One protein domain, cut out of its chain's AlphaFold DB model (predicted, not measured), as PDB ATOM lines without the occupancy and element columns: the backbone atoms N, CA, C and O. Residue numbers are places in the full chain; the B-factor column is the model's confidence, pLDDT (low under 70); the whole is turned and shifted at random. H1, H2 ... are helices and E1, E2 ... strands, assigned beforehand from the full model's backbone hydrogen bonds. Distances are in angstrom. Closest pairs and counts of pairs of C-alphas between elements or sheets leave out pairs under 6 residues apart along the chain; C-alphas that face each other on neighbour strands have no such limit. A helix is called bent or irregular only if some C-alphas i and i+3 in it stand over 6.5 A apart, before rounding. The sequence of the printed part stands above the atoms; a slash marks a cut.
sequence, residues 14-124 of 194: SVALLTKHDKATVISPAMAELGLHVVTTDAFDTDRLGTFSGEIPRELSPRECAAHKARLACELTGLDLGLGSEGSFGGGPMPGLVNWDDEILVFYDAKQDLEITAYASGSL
ATOM      1  N   SER A  14     174.394 162.475 186.550       97.31
ATOM      2  CA  SER A  14     174.798 163.848 186.842       97.31
ATOM      3  C   SER A  14     174.337 164.795 185.740       97.31
ATOM      4  O   SER A  14     174.365 164.436 184.561       97.31
ATOM      5  N   VAL A  15     173.948 166.004 186.130       97.38
ATOM      6  CA  VAL A  15     173.565 167.095 185.233       97.38
ATOM      7  C   VAL A  15     174.342 168.355 185.600       97.38
ATOM      8  O   VAL A  15     174.373 168.759 186.763       97.38
ATOM      9  N   ALA A  16     175.011 168.953 184.619       97.44
ATOM     10  CA  ALA A  16     175.814 170.151 184.808       97.44
ATOM     11  C   ALA A  16     174.916 171.386 184.918       97.44
ATOM     12  O   ALA A  16     174.027 171.552 184.096       97.44
ATOM     13  N   LEU A  17     175.159 172.284 185.866       95.19
ATOM     14  CA  LEU A  17     174.490 173.582 185.960       95.19
ATOM     15  C   LEU A  17     175.538 174.693 185.887       95.19
ATOM     16  O   LEU A  17     176.342 174.845 186.808       95.19
ATOM     17  N   LEU A  18     175.508 175.490 184.817       88.38
ATOM     18  CA  LEU A  18     176.339 176.689 184.711       88.38
ATOM     19  C   LEU A  18     175.679 177.843 185.484       88.38
ATOM     20  O   LEU A  18     174.659 178.388 185.056       88.38
ATOM     21  N   THR A  19     176.247 178.210 186.636       82.81
ATOM     22  CA  THR A  19     175.747 179.292 187.499       82.81
ATOM     23  C   THR A  19     176.874 179.906 188.326       82.81
ATOM     24  O   THR A  19     177.702 179.191 188.876       82.81
ATOM     25  N   LYS A  20     176.872 181.238 188.463       70.75
ATOM     26  CA  LYS A  20     177.789 182.000 189.335       70.75
ATOM     27  C   LYS A  20     177.236 182.281 190.741       70.75
ATOM     28  O   LYS A  20     177.939 182.818 191.591       70.75
ATOM     29  N   HIS A  21     175.960 181.984 190.978       67.81
ATOM     30  CA  HIS A  21     175.237 182.349 192.202       67.81
ATOM     31  C   HIS A  21     174.521 181.138 192.810       67.81
ATOM     32  O   HIS A  21     174.476 180.066 192.201       67.81
ATOM     33  N   ASP A  22     173.871 181.349 193.959       71.19
ATOM     34  CA  ASP A  22     173.181 180.346 194.788       71.19
ATOM     35  C   ASP A  22     171.979 179.637 194.128       71.19
ATOM     36  O   ASP A  22     171.256 178.899 194.785       71.19
ATOM     37  N   LYS A  23     171.754 179.767 192.812       78.50
ATOM     38  CA  LYS A  23     170.658 179.078 192.094       78.50
ATOM     39  C   LYS A  23     170.673 177.558 192.289       78.50
ATOM     40  O   LYS A  23     169.625 176.913 192.267       78.50
ATOM     41  N   ALA A  24     171.852 176.983 192.524       82.88
ATOM     42  CA  ALA A  24     171.996 175.565 192.811       82.88
ATOM     43  C   ALA A  24     171.228 175.128 194.071       82.88
ATOM     44  O   ALA A  24     170.725 174.006 194.094       82.88
ATOM     45  N   THR A  25     171.076 175.986 195.087       82.06
ATOM     46  CA  THR A  25     170.365 175.627 196.328       82.06
ATOM     47  C   THR A  25     168.869 175.428 196.102       82.06
ATOM     48  O   THR A  25     168.238 174.678 196.843       82.06
ATOM     49  N   VAL A  26     168.307 176.066 195.073       82.50
ATOM     50  CA  VAL A  26     166.883 175.971 194.718       82.50
ATOM     51  C   VAL A  26     166.639 174.866 193.688       82.50
ATOM     52  O   VAL A  26     165.665 174.128 193.797       82.50
ATOM     53  N   ILE A  27     167.536 174.707 192.708       87.88
ATOM     54  CA  ILE A  27     167.362 173.740 191.609       87.88
ATOM     55  C   ILE A  27     167.713 172.308 192.045       87.88
ATOM     56  O   ILE A  27     167.035 171.357 191.652       87.88
ATOM     57  N   SER A  28     168.755 172.126 192.864       89.56
ATOM     58  CA  SER A  28     169.262 170.787 193.205       89.56
ATOM     59  C   SER A  28     168.244 169.888 193.918       89.56
ATOM     60  O   SER A  28     168.159 168.721 193.532       89.56
ATOM     61  N   PRO A  29     167.444 170.369 194.895       87.88
ATOM     62  CA  PRO A  29     166.424 169.540 195.539       87.88
ATOM     63  C   PRO A  29     165.390 168.988 194.548       87.88
ATOM     64  O   PRO A  29     165.127 167.788 194.548       87.88
ATOM     65  N   ALA A  30     164.883 169.831 193.642       86.88
ATOM     66  CA  ALA A  30     163.903 169.416 192.637       86.88
ATOM     67  C   ALA A  30     164.480 168.387 191.648       86.88
ATOM     68  O   ALA A  30     163.801 167.444 191.253       86.88
ATOM     69  N   MET A  31     165.751 168.531 191.260       91.69
ATOM     70  CA  MET A  31     166.420 167.549 190.398       91.69
ATOM     71  C   MET A  31     166.676 166.222 191.124       91.69
ATOM     72  O   MET A  31     166.548 165.157 190.517       91.69
ATOM     73  N   ALA A  32     166.977 166.262 192.424       90.12
ATOM     74  CA  ALA A  32     167.187 165.064 193.228       90.12
ATOM     75  C   ALA A  32     165.916 164.204 193.340       90.12
ATOM     76  O   ALA A  32     166.012 162.978 193.276       90.12
ATOM     77  N   GLU A  33     164.729 164.818 193.419       89.19
ATOM     78  CA  GLU A  33     163.439 164.106 193.363       89.19
ATOM     79  C   GLU A  33     163.243 163.341 192.042       89.19
ATOM     80  O   GLU A  33     162.610 162.285 192.017       89.19
ATOM     81  N   LEU A  34     163.849 163.827 190.954       88.00
ATOM     82  CA  LEU A  34     163.874 163.169 189.643       88.00
ATOM     83  C   LEU A  34     165.028 162.163 189.489       88.00
ATOM     84  O   LEU A  34     165.197 161.570 188.420       88.00
ATOM     85  N   GLY A  35     165.836 161.966 190.534       91.25
ATOM     86  CA  GLY A  35     166.997 161.084 190.511       91.25
ATOM     87  C   GLY A  35     168.222 161.660 189.807       91.25
ATOM     88  O   GLY A  35     169.096 160.889 189.418       91.25
ATOM     89  N   LEU A  36     168.291 162.976 189.607       94.44
ATOM     90  CA  LEU A  36     169.424 163.657 188.985       94.44
ATOM     91  C   LEU A  36     170.328 164.304 190.039       94.44
ATOM     92  O   LEU A  36     169.859 164.899 191.008       94.44
ATOM     93  N   HIS A  37     171.639 164.234 189.818       95.62
ATOM     94  CA  HIS A  37     172.642 164.865 190.674       95.62
ATOM     95  C   HIS A  37     173.175 166.134 190.007       95.62
ATOM     96  O   HIS A  37     173.847 166.063 188.979       95.62
ATOM     97  N   VAL A  38     172.881 167.301 190.577       95.44
ATOM     98  CA  VAL A  38     173.361 168.575 190.027       95.44
ATOM     99  C   VAL A  38     174.843 168.764 190.345       95.44
ATOM    100  O   VAL A  38     175.255 168.669 191.500       95.44
ATOM    101  N   VAL A  39     175.633 169.059 189.316       95.06
ATOM    102  CA  VAL A  39     177.047 169.438 189.410       95.06
ATOM    103  C   VAL A  39     177.183 170.864 188.896       95.06
ATOM    104  O   VAL A  39     176.880 171.136 187.739       95.06
ATOM    105  N   THR A  40     177.616 171.793 189.739       92.50
ATOM    106  CA  THR A  40     177.752 173.201 189.346       92.50
ATOM    107  C   THR A  40     179.090 173.477 188.677       92.50
ATOM    108  O   THR A  40     180.108 172.902 189.054       92.50
ATOM    109  N   THR A  41     179.098 174.417 187.738       89.19
ATOM    110  CA  THR A  41     180.317 175.022 187.196       89.19
ATOM    111  C   THR A  41     180.138 176.533 187.092       89.19
ATOM    112  O   THR A  41     179.054 177.013 186.761       89.19
ATOM    113  N   ASP A  42     181.202 177.275 187.379       85.25
ATOM    114  CA  ASP A  42     181.337 178.726 187.219       85.25
ATOM    115  C   ASP A  42     182.495 179.081 186.266       85.25
ATOM    116  O   ASP A  42     182.872 180.246 186.131       85.25
ATOM    117  N   ALA A  43     183.030 178.078 185.557       83.62
ATOM    118  CA  ALA A  43     184.190 178.201 184.674       83.62
ATOM    119  C   ALA A  43     183.965 179.143 183.474       83.62
ATOM    120  O   ALA A  43     184.912 179.481 182.762       83.62
ATOM    121  N   PHE A  44     182.725 179.584 183.251       81.75
ATOM    122  CA  PHE A  44     182.388 180.630 182.299       81.75
ATOM    123  C   PHE A  44     181.660 181.783 182.979       81.75
ATOM    124  O   PHE A  44     180.690 181.602 183.718       81.75
ATOM    125  N   ASP A  45     182.103 182.994 182.649       78.12
ATOM    126  CA  ASP A  45     181.455 184.215 183.086       78.12
ATOM    127  C   ASP A  45     180.139 184.447 182.335       78.12
ATOM    128  O   ASP A  45     180.126 184.979 181.223       78.12
ATOM    129  N   THR A  46     179.026 184.068 182.963       72.50
ATOM    130  CA  THR A  46     177.686 184.212 182.385       72.50
ATOM    131  C   THR A  46     177.283 185.657 182.106       72.50
ATOM    132  O   THR A  46     176.425 185.859 181.252       72.50
ATOM    133  N   ASP A  47     177.905 186.650 182.748       72.25
ATOM    134  CA  ASP A  47     177.606 188.070 182.511       72.25
ATOM    135  C   ASP A  47     178.044 188.513 181.109       72.25
ATOM    136  O   ASP A  47     177.498 189.464 180.547       72.25
ATOM    137  N   ARG A  48     178.955 187.758 180.475       77.56
ATOM    138  CA  ARG A  48     179.332 187.940 179.064       77.56
ATOM    139  C   ARG A  48     178.183 187.678 178.089       77.56
ATOM    140  O   ARG A  48     178.296 188.076 176.937       77.56
ATOM    141  N   LEU A  49     177.111 187.009 178.524       71.81
ATOM    142  CA  LEU A  49     175.891 186.802 177.729       71.81
ATOM    143  C   LEU A  49     174.895 187.966 177.867       71.81
ATOM    144  O   LEU A  49     173.834 187.956 177.242       71.81
ATOM    145  N   GLY A  50     175.236 188.963 178.684       64.69
ATOM    146  CA  GLY A  50     174.414 190.118 178.996       64.69
ATOM    147  C   GLY A  50     174.159 190.224 180.496       64.69
ATOM    148  O   GLY A  50     173.798 189.256 181.164       64.69
ATOM    149  N   THR A  51     174.321 191.429 181.026       63.19
ATOM    150  CA  THR A  51     174.137 191.717 182.457       63.19
ATOM    151  C   THR A  51     172.714 192.160 182.764       63.19
ATOM    152  O   THR A  51     172.042 192.779 181.935       63.19
ATOM    153  N   PHE A  52     172.272 191.931 183.998       60.94
ATOM    154  CA  PHE A  52     170.999 192.470 184.470       60.94
ATOM    155  C   PHE A  52     170.991 194.002 184.577       60.94
ATOM    156  O   PHE A  52     169.993 194.628 184.230       60.94
ATOM    157  N   SER A  53     172.112 194.590 184.995       52.84
ATOM    158  CA  SER A  53     172.355 196.036 185.108       52.84
ATOM    159  C   SER A  53     172.369 196.772 183.761       52.84
ATOM    160  O   SER A  53     172.258 197.996 183.744       52.84
ATOM    161  N   GLY A  54     172.486 196.049 182.641       59.12
ATOM    162  CA  GLY A  54     172.541 196.624 181.294       59.12
ATOM    163  C   GLY A  54     173.918 197.162 180.885       59.12
ATOM    164  O   GLY A  54     174.019 197.825 179.858       59.12
ATOM    165  N   GLU A  55     174.971 196.873 181.654       65.31
ATOM    166  CA  GLU A  55     176.364 197.226 181.332       65.31
ATOM    167  C   GLU A  55     176.862 196.462 180.097       65.31
ATOM    168  O   GLU A  55     177.501 197.035 179.217       65.31
ATOM    169  N   ILE A  56     176.509 195.176 180.009       68.69
ATOM    170  CA  ILE A  56     176.647 194.347 178.810       68.69
ATOM    171  C   ILE A  56     175.240 194.117 178.238       68.69
ATOM    172  O   ILE A  56     174.394 193.553 178.950       68.69
ATOM    173  N   PRO A  57     174.965 194.540 176.988       71.25
ATOM    174  CA  PRO A  57     173.693 194.288 176.319       71.25
ATOM    175  C   PRO A  57     173.380 192.795 176.224       71.25
ATOM    176  O   PRO A  57     174.266 191.970 176.012       71.25
ATOM    177  N   ARG A  58     172.099 192.444 176.346       72.81
ATOM    178  CA  ARG A  58     171.623 191.088 176.059       72.81
ATOM    179  C   ARG A  58     171.418 190.944 174.556       72.81
ATOM    180  O   ARG A  58     170.546 191.602 173.996       72.81
ATOM    181  N   GLU A  59     172.214 190.093 173.923       80.31
ATOM    182  CA  GLU A  59     172.106 189.798 172.485       80.31
ATOM    183  C   GLU A  59     171.172 188.614 172.195       80.31
ATOM    184  O   GLU A  59     170.639 188.493 171.095       80.31
ATOM    185  N   LEU A  60     170.950 187.759 173.198       82.75
ATOM    186  CA  LEU A  60     170.083 186.585 173.130       82.75
ATOM    187  C   LEU A  60     168.788 186.823 173.913       82.75
ATOM    188  O   LEU A  60     168.783 187.516 174.936       82.75
ATOM    189  N   SER A  61     167.692 186.192 173.483       84.38
ATOM    190  CA  SER A  61     166.490 186.107 174.321       84.38
ATOM    191  C   SER A  61     166.780 185.329 175.617       84.38
ATOM    192  O   SER A  61     167.683 184.487 175.637       84.38
ATOM    193  N   PRO A  62     166.006 185.529 176.705       83.06
ATOM    194  CA  PRO A  62     166.201 184.787 177.955       83.06
ATOM    195  C   PRO A  62     166.219 183.262 177.765       83.06
ATOM    196  O   PRO A  62     167.069 182.572 178.327       83.06
ATOM    197  N   ARG A  63     165.346 182.736 176.895       88.75
ATOM    198  CA  ARG A  63     165.310 181.310 176.540       88.75
ATOM    199  C   ARG A  63     166.591 180.858 175.840       88.75
ATOM    200  O   ARG A  63     167.152 179.831 176.206       88.75
ATOM    201  N   GLU A  64     167.048 181.606 174.835       89.50
ATOM    202  CA  GLU A  64     168.280 181.288 174.100       89.50
ATOM    203  C   GLU A  64     169.506 181.369 175.003       89.50
ATOM    204  O   GLU A  64     170.386 180.518 174.915       89.50
ATOM    205  N   CYS A  65     169.541 182.333 175.923       89.94
ATOM    206  CA  CYS A  65     170.602 182.439 176.910       89.94
ATOM    207  C   CYS A  65     170.597 181.236 177.871       89.94
ATOM    208  O   CYS A  65     171.639 180.610 178.072       89.94
ATOM    209  N   ALA A  66     169.435 180.833 178.398       91.62
ATOM    210  CA  ALA A  66     169.314 179.624 179.216       91.62
ATOM    211  C   ALA A  66     169.739 178.362 178.439       91.62
ATOM    212  O   ALA A  66     170.488 177.536 178.958       91.62
ATOM    213  N   ALA A  67     169.342 178.236 177.174       94.94
ATOM    214  CA  ALA A  67     169.723 177.113 176.323       94.94
ATOM    215  C   ALA A  67     171.226 177.093 175.997       94.94
ATOM    216  O   ALA A  67     171.848 176.028 175.977       94.94
ATOM    217  N   HIS A  68     171.830 178.261 175.778       94.31
ATOM    218  CA  HIS A  68     173.269 178.399 175.586       94.31
ATOM    219  C   HIS A  68     174.032 178.008 176.856       94.31
ATOM    220  O   HIS A  68     174.971 177.218 176.782       94.31
ATOM    221  N   LYS A  69     173.572 178.453 178.035       94.12
ATOM    222  CA  LYS A  69     174.147 178.040 179.325       94.12
ATOM    223  C   LYS A  69     174.070 176.528 179.537       94.12
ATOM    224  O   LYS A  69     175.041 175.954 180.013       94.12
ATOM    225  N   ALA A  70     172.962 175.880 179.165       96.81
ATOM    226  CA  ALA A  70     172.809 174.428 179.289       96.81
ATOM    227  C   ALA A  70     173.823 173.660 178.423       96.81
ATOM    228  O   ALA A  70     174.477 172.743 178.916       96.81
ATOM    229  N   ARG A  71     174.003 174.063 177.158       97.12
ATOM    230  CA  ARG A  71     175.011 173.473 176.256       97.12
ATOM    231  C   ARG A  71     176.428 173.699 176.775       97.12
ATOM    232  O   ARG A  71     177.207 172.757 176.880       97.12
ATOM    233  N   LEU A  72     176.723 174.927 177.188       95.44
ATOM    234  CA  LEU A  72     178.032 175.294 177.710       95.44
ATOM    235  C   LEU A  72     178.355 174.557 179.019       95.44
ATOM    236  O   LEU A  72     179.499 174.174 179.246       95.44
ATOM    237  N   ALA A  73     177.356 174.283 179.862       96.12
ATOM    238  CA  ALA A  73     177.527 173.453 181.050       96.12
ATOM    239  C   ALA A  73     178.008 172.035 180.687       96.12
ATOM    240  O   ALA A  73     178.920 171.524 181.342       96.12
ATOM    241  N   CYS A  74     177.458 171.418 179.632       97.00
ATOM    242  CA  CYS A  74     177.947 170.136 179.114       97.00
ATOM    243  C   CYS A  74     179.394 170.247 178.622       97.00
ATOM    244  O   CYS A  74     180.243 169.460 179.028       97.00
ATOM    245  N   GLU A  75     179.689 171.248 177.788       95.75
ATOM    246  CA  GLU A  75     181.022 171.447 177.201       95.75
ATOM    247  C   GLU A  75     182.108 171.646 178.267       95.75
ATOM    248  O   GLU A  75     183.166 171.023 178.200       95.75
ATOM    249  N   LEU A  76     181.835 172.471 179.281       94.44
ATOM    250  CA  LEU A  76     182.793 172.804 180.338       94.44
ATOM    251  C   LEU A  76     183.041 171.654 181.317       94.44
ATOM    252  O   LEU A  76     184.111 171.583 181.917       94.44
ATOM    253  N   THR A  77     182.051 170.786 181.529       95.44
ATOM    254  CA  THR A  77     182.136 169.699 182.522       95.44
ATOM    255  C   THR A  77     182.400 168.329 181.902       95.44
ATOM    256  O   THR A  77     182.749 167.394 182.620       95.44
ATOM    257  N   GLY A  78     182.210 168.187 180.589       96.19
ATOM    258  CA  GLY A  78     182.220 166.903 179.891       96.19
ATOM    259  C   GLY A  78     181.006 166.014 180.197       96.19
ATOM    260  O   GLY A  78     181.008 164.844 179.814       96.19
ATOM    261  N   LEU A  79     179.987 166.522 180.900       97.00
ATOM    262  CA  LEU A  79     178.753 165.780 181.166       97.00
ATOM    263  C   LEU A  79     177.832 165.790 179.942       97.00
ATOM    264  O   LEU A  79     177.754 166.763 179.202       97.00
ATOM    265  N   ASP A  80     177.073 164.707 179.764       97.31
ATOM    266  CA  ASP A  80     176.100 164.598 178.667       97.31
ATOM    267  C   ASP A  80     174.839 165.449 178.891       97.31
ATOM    268  O   ASP A  80     174.063 165.652 177.959       97.31
ATOM    269  N   LEU A  81     174.573 165.833 180.144       98.06
ATOM    270  CA  LEU A  81     173.356 166.522 180.554       98.06
ATOM    271  C   LEU A  81     173.704 167.902 181.099       98.06
ATOM    272  O   LEU A  81     174.578 168.017 181.961       98.06
ATOM    273  N   GLY A  82     172.963 168.913 180.657       97.44
ATOM    274  CA  GLY A  82     173.181 170.305 181.025       97.44
ATOM    275  C   GLY A  82     171.894 171.006 181.432       97.44
ATOM    276  O   GLY A  82     170.821 170.729 180.903       97.44
ATOM    277  N   LEU A  83     172.015 171.933 182.373       97.00
ATOM    278  CA  LEU A  83     170.987 172.844 182.840       97.00
ATOM    279  C   LEU A  83     171.469 174.277 182.661       97.00
ATOM    280  O   LEU A  83     172.597 174.631 183.013       97.00
ATOM    281  N   GLY A  84     170.571 175.116 182.171       93.12
ATOM    282  CA  GLY A  84     170.743 176.556 182.145       93.12
ATOM    283  C   GLY A  84     169.481 177.235 182.642       93.12
ATOM    284  O   GLY A  84     168.376 176.752 182.409       93.12
ATOM    285  N   SER A  85     169.650 178.342 183.359       90.81
ATOM    286  CA  SER A  85     168.533 179.104 183.913       90.81
ATOM    287  C   SER A  85     168.656 180.581 183.582       90.81
ATOM    288  O   SER A  85     169.763 181.142 183.618       90.81
ATOM    289  N   GLU A  86     167.514 181.207 183.320       85.56
ATOM    290  CA  GLU A  86     167.397 182.655 183.242       85.56
ATOM    291  C   GLU A  86     166.124 183.177 183.872       85.56
ATOM    292  O   GLU A  86     165.055 182.626 183.650       85.56
ATOM    293  N   GLY A  87     166.284 184.280 184.599       76.50
ATOM    294  CA  GLY A  87     165.191 185.077 185.129       76.50
ATOM    295  C   GLY A  87     165.145 186.410 184.394       76.50
ATOM    296  O   GLY A  87     166.189 187.022 184.127       76.50
ATOM    297  N   SER A  88     163.950 186.880 184.060       66.19
ATOM    298  CA  SER A  88     163.753 188.229 183.544       66.19
ATOM    299  C   SER A  88     162.577 188.903 184.221       66.19
ATOM    300  O   SER A  88     161.506 188.324 184.350       66.19
ATOM    301  N   PHE A  89     162.780 190.168 184.583       59.84
ATOM    302  CA  PHE A  89     161.721 191.020 185.100       59.84
ATOM    303  C   PHE A  89     161.137 191.873 183.972       59.84
ATOM    304  O   PHE A  89     161.875 192.576 183.277       59.84
ATOM    305  N   GLY A  90     159.813 191.847 183.825       54.22
ATOM    306  CA  GLY A  90     159.072 192.606 182.812       54.22
ATOM    307  C   GLY A  90     158.256 191.709 181.878       54.22
ATOM    308  O   GLY A  90     158.342 190.497 181.947       54.22
ATOM    309  N   GLY A  91     157.417 192.300 181.022       51.22
ATOM    310  CA  GLY A  91     156.650 191.541 180.016       51.22
ATOM    311  C   GLY A  91     155.297 190.966 180.462       51.22
ATOM    312  O   GLY A  91     154.559 190.465 179.619       51.22
ATOM    313  N   GLY A  92     154.920 191.102 181.740       50.00
ATOM    314  CA  GLY A  92     153.578 190.745 182.225       50.00
ATOM    315  C   GLY A  92     152.444 191.536 181.548       50.00
ATOM    316  O   GLY A  92     152.713 192.502 180.832       50.00
ATOM    317  N   PRO A  93     151.162 191.207 181.812       42.03
ATOM    318  CA  PRO A  93     150.001 191.780 181.107       42.03
ATOM    319  C   PRO A  93     149.884 193.311 181.220       42.03
ATOM    320  O   PRO A  93     149.090 193.921 180.508       42.03
ATOM    321  N   MET A  94     150.669 193.933 182.105       40.88
ATOM    322  CA  MET A  94     150.728 195.377 182.305       40.88
ATOM    323  C   MET A  94     152.189 195.839 182.536       40.88
ATOM    324  O   MET A  94     152.606 196.047 183.683       40.88
ATOM    325  N   PRO A  95     153.000 195.956 181.463       44.44
ATOM    326  CA  PRO A  95     154.423 196.292 181.545       44.44
ATOM    327  C   PRO A  95     154.658 197.647 182.226       44.44
ATOM    328  O   PRO A  95     154.000 198.632 181.903       44.44
ATOM    329  N   GLY A  96     155.594 197.700 183.177       42.44
ATOM    330  CA  GLY A  96     155.903 198.910 183.955       42.44
ATOM    331  C   GLY A  96     154.996 199.160 185.168       42.44
ATOM    332  O   GLY A  96     155.332 200.009 185.991       42.44
ATOM    333  N   LEU A  97     153.898 198.404 185.318       38.69
ATOM    334  CA  LEU A  97     152.946 198.524 186.433       38.69
ATOM    335  C   LEU A  97     153.010 197.334 187.406       38.69
ATOM    336  O   LEU A  97     152.885 197.512 188.616       38.69
ATOM    337  N   VAL A  98     153.243 196.123 186.892       42.62
ATOM    338  CA  VAL A  98     153.444 194.901 187.687       42.62
ATOM    339  C   VAL A  98     154.846 194.363 187.415       42.62
ATOM    340  O   VAL A  98     155.186 194.102 186.261       42.62
ATOM    341  N   ASN A  99     155.648 194.166 188.468       49.22
ATOM    342  CA  ASN A  99     156.865 193.364 188.351       49.22
ATOM    343  C   ASN A  99     156.431 191.919 188.133       49.22
ATOM    344  O   ASN A  99     155.893 191.270 189.031       49.22
ATOM    345  N   TRP A 100     156.590 191.491 186.893       58.31
ATOM    346  CA  TRP A 100     156.312 190.151 186.433       58.31
ATOM    347  C   TRP A 100     157.642 189.426 186.339       58.31
ATOM    348  O   TRP A 100     158.569 189.963 185.727       58.31
ATOM    349  N   ASP A 101     157.734 188.290 187.016       69.25
ATOM    350  CA  ASP A 101     158.940 187.475 187.044       69.25
ATOM    351  C   ASP A 101     158.729 186.266 186.139       69.25
ATOM    352  O   ASP A 101     157.780 185.499 186.340       69.25
ATOM    353  N   ASP A 102     159.579 186.151 185.124       73.19
ATOM    354  CA  ASP A 102     159.644 185.008 184.225       73.19
ATOM    355  C   ASP A 102     160.939 184.249 184.501       73.19
ATOM    356  O   ASP A 102     162.035 184.746 184.237       73.19
ATOM    357  N   GLU A 103     160.797 183.025 184.990       84.19
ATOM    358  CA  GLU A 103     161.880 182.090 185.258       84.19
ATOM    359  C   GLU A 103     161.856 180.970 184.216       84.19
ATOM    360  O   GLU A 103     160.851 180.285 183.998       84.19
ATOM    361  N   ILE A 104     162.992 180.775 183.560       87.75
ATOM    362  CA  ILE A 104     163.195 179.784 182.512       87.75
ATOM    363  C   ILE A 104     164.259 178.806 182.979       87.75
ATOM    364  O   ILE A 104     165.354 179.203 183.382       87.75
ATOM    365  N   LEU A 105     163.966 177.515 182.849       92.25
ATOM    366  CA  LEU A 105     164.930 176.439 183.040       92.25
ATOM    367  C   LEU A 105     164.997 175.599 181.766       92.25
ATOM    368  O   LEU A 105     163.985 175.083 181.297       92.25
ATOM    369  N   VAL A 106     166.193 175.441 181.211       95.56
ATOM    370  CA  VAL A 106     166.448 174.588 180.050       95.56
ATOM    371  C   VAL A 106     167.268 173.388 180.486       95.56
ATOM    372  O   VAL A 106     168.324 173.549 181.090       95.56
ATOM    373  N   PHE A 107     166.786 172.199 180.140       96.62
ATOM    374  CA  PHE A 107     167.499 170.932 180.228       96.62
ATOM    375  C   PHE A 107     167.946 170.501 178.829       96.62
ATOM    376  O   PHE A 107     167.151 170.515 177.889       96.62
ATOM    377  N   TYR A 108     169.202 170.087 178.698       98.00
ATOM    378  CA  TYR A 108     169.796 169.625 177.449       98.00
ATOM    379  C   TYR A 108     170.406 168.230 177.620       98.00
ATOM    380  O   TYR A 108     171.178 168.002 178.549       98.00
ATOM    381  N   ASP A 109     170.072 167.306 176.718       97.12
ATOM    382  CA  ASP A 109     170.676 165.976 176.592       97.12
ATOM    383  C   ASP A 109     171.500 165.921 175.300       97.12
ATOM    384  O   ASP A 109     170.968 165.690 174.208       97.12
ATOM    385  N   ALA A 110     172.814 166.111 175.432       96.44
ATOM    386  CA  ALA A 110     173.754 166.188 174.316       96.44
ATOM    387  C   ALA A 110     173.819 164.889 173.500       96.44
ATOM    388  O   ALA A 110     174.058 164.914 172.296       96.44
ATOM    389  N   LYS A 111     173.554 163.732 174.124       95.19
ATOM    390  CA  LYS A 111     173.577 162.435 173.429       95.19
ATOM    391  C   LYS A 111     172.433 162.260 172.444       95.19
ATOM    392  O   LYS A 111     172.482 161.351 171.619       95.19
ATOM    393  N   GLN A 112     171.364 163.026 172.596       93.88
ATOM    394  CA  GLN A 112     170.147 162.904 171.792       93.88
ATOM    395  C   GLN A 112     169.822 164.179 171.038       93.88
ATOM    396  O   GLN A 112     168.825 164.205 170.323       93.88
ATOM    397  N   ASP A 113     170.631 165.211 171.259       93.75
ATOM    398  CA  ASP A 113     170.356 166.576 170.853       93.75
ATOM    399  C   ASP A 113     168.934 167.021 171.241       93.75
ATOM    400  O   ASP A 113     168.184 167.594 170.456       93.75
ATOM    401  N   LEU A 114     168.537 166.687 172.475       94.75
ATOM    402  CA  LEU A 114     167.204 166.972 173.001       94.75
ATOM    403  C   LEU A 114     167.262 168.156 173.963       94.75
ATOM    404  O   LEU A 114     167.968 168.114 174.968       94.75
ATOM    405  N   GLU A 115     166.454 169.174 173.688       95.88
ATOM    406  CA  GLU A 115     166.259 170.340 174.549       95.88
ATOM    407  C   GLU A 115     164.835 170.327 175.118       95.88
ATOM    408  O   GLU A 115     163.857 170.191 174.382       95.88
ATOM    409  N   ILE A 116     164.710 170.477 176.437       92.69
ATOM    410  CA  ILE A 116     163.435 170.625 177.139       92.69
ATOM    411  C   ILE A 116     163.473 171.957 177.876       92.69
ATOM    412  O   ILE A 116     164.371 172.201 178.675       92.69
ATOM    413  N   THR A 117     162.490 172.815 177.622       90.75
ATOM    414  CA  THR A 117     162.363 174.105 178.311       90.75
ATOM    415  C   THR A 117     161.157 174.092 179.238       90.75
ATOM    416  O   THR A 117     160.057 173.731 178.819       90.75
ATOM    417  N   ALA A 118     161.360 174.520 180.479       83.81
ATOM    418  CA  ALA A 118     160.317 174.808 181.450       83.81
ATOM    419  C   ALA A 118     160.226 176.320 181.684       83.81
ATOM    420  O   ALA A 118     161.244 177.014 181.712       83.81
ATOM    421  N   TYR A 119     158.998 176.800 181.872       81.88
ATOM    422  CA  TYR A 119     158.683 178.197 182.154       81.88
ATOM    423  C   TYR A 119     157.875 178.278 183.445       81.88
ATOM    424  O   TYR A 119     156.937 177.501 183.637       81.88
ATOM    425  N   ALA A 120     158.217 179.236 184.296       75.81
ATOM    426  CA  ALA A 120     157.420 179.644 185.439       75.81
ATOM    427  C   ALA A 120     157.277 181.166 185.405       75.81
ATOM    428  O   ALA A 120     158.268 181.884 185.366       75.81
ATOM    429  N   SER A 121     156.036 181.641 185.419       71.38
ATOM    430  CA  SER A 121     155.709 183.059 185.293       71.38
ATOM    431  C   SER A 121     154.713 183.441 186.375       71.38
ATOM    432  O   SER A 121     153.745 182.708 186.602       71.38
ATOM    433  N   GLY A 122     154.909 184.581 187.033       58.31
ATOM    434  CA  GLY A 122     154.006 185.002 188.101       58.31
ATOM    435  C   GLY A 122     154.016 186.495 188.400       58.31
ATOM    436  O   GLY A 122     155.015 187.194 188.230       58.31
ATOM    437  N   SER A 123     152.876 186.982 188.897       55.06
ATOM    438  CA  SER A 123     152.788 188.293 189.536       55.06
ATOM    439  C   SER A 123     153.296 188.220 190.981       55.06
ATOM    440  O   SER A 123     153.390 187.149 191.581       55.06
ATOM    441  N   LEU A 124     153.532 189.384 191.588       47.81
ATOM    442  CA  LEU A 124     153.785 189.597 193.019       47.81
ATOM    443  C   LEU A 124     152.692 189.038 193.977       47.81
ATOM    444  O   LEU A 124     152.547 189.523 195.086       47.81
TER     445      LEU A 124
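What this domain is: This is residues 14 to 124 of the 194 residues of an uncharacterized protein of Microbulbifer sp. YPW1 (UniProt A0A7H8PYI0). A strongly twisted sheet of five strands is layered between two helices: H3 slants over E1, E3 and E4 on one face, and H1 covers the region of E1 and E2 on the opposite face. The long strands E3, E4 and E5 zigzag side by side, while the small helix H2 and the loop of residues 50 to 61 lie off the sheet. The printed part has 111 residues, with E1, H1, E2, H2, H3, E3, E4 and E5 along the chain; the class is mixed, helices and strands, and the mixed sheet runs E2, E1, E3, E4, E5. The whole is compact, with a radius of gyration of the C-alphas of 14.2 A, and spans 42 by 31 by 26 A.

How they stand to each other: Start at E1, residues 14 to 18, H1, residues 23 to 33, and E2, residues 36 to 41: a strand-helix-strand unit, two parallel neighbour strands with a helix between, its crossover right-handed. Between E1 and E2, N 17 and O 39 are 2.8 A apart. H1 is on the sheet at a height of 7.7 A, over E1 and along the strands, at 20 degrees to E1 on the local plane; its closest C-alphas to E2 are those of Ser 28 and Val 38, 5.6 A. Next come H2, residues 46 to 49, H3, residues 62 to 77, and E3, residues 81 to 89; E2, H2, H3 and E3 form a split unit, with E1 between its strands, its crossover right-handed. E1 and E3 are parallel, N 83 and O 16 2.7 A apart. H3 is on the opposite face from H1, giving three layers, at a height of 6.6 A and only just slantwise, at 32 degrees to E3 on the local plane; their closest C-alphas, of Ala 70 and Gly 84, are 4.1 A apart. H2 is not on the sheet and is close to H3 but not clearly touching, the closest C-alphas being those of Leu 49 and Cys 65, 6.9 A. E3, E4, residues 101 to 109, and E5, residues 114 to 122, make a meander, each strand the antiparallel neighbour of the one before, in two hairpins. Look for N 104 and O 86 at 2.8 A, and N 103 and O 120 at 2.8 A. Every O i to N i+4 pair is within hydrogen-bond range in H3, 5 of 7 in H1, and H2 is too short for such a pair.

Where its parts are: Find C-alpha 14 at (174.798, 163.848, 186.842), where E1 begins. H1 runs 16.7 A and is neither bent nor irregular, but only just: C-alphas 26 and 29 are 6.5 A apart. H3 runs 22.4 A from C-alpha 62 at (166.201, 184.787, 177.955). E3, E4 and E5 run 27.5, 26.6 and 27.0 A, and E5 ends at C-alpha 122, (154.006, 185.002, 188.101).

The domain as a whole: The C-alphas farthest apart, of Gly 78 and Leu 97, are 43.6 A apart, and the printed part has no cut. The links H2 to H3 and E3 to E4 are long. The mean pLDDT of the printed part is 81.0; it is under 70 at residue 21 and residues 50 to 56, 88 to 101 and 122 to 124 of this model.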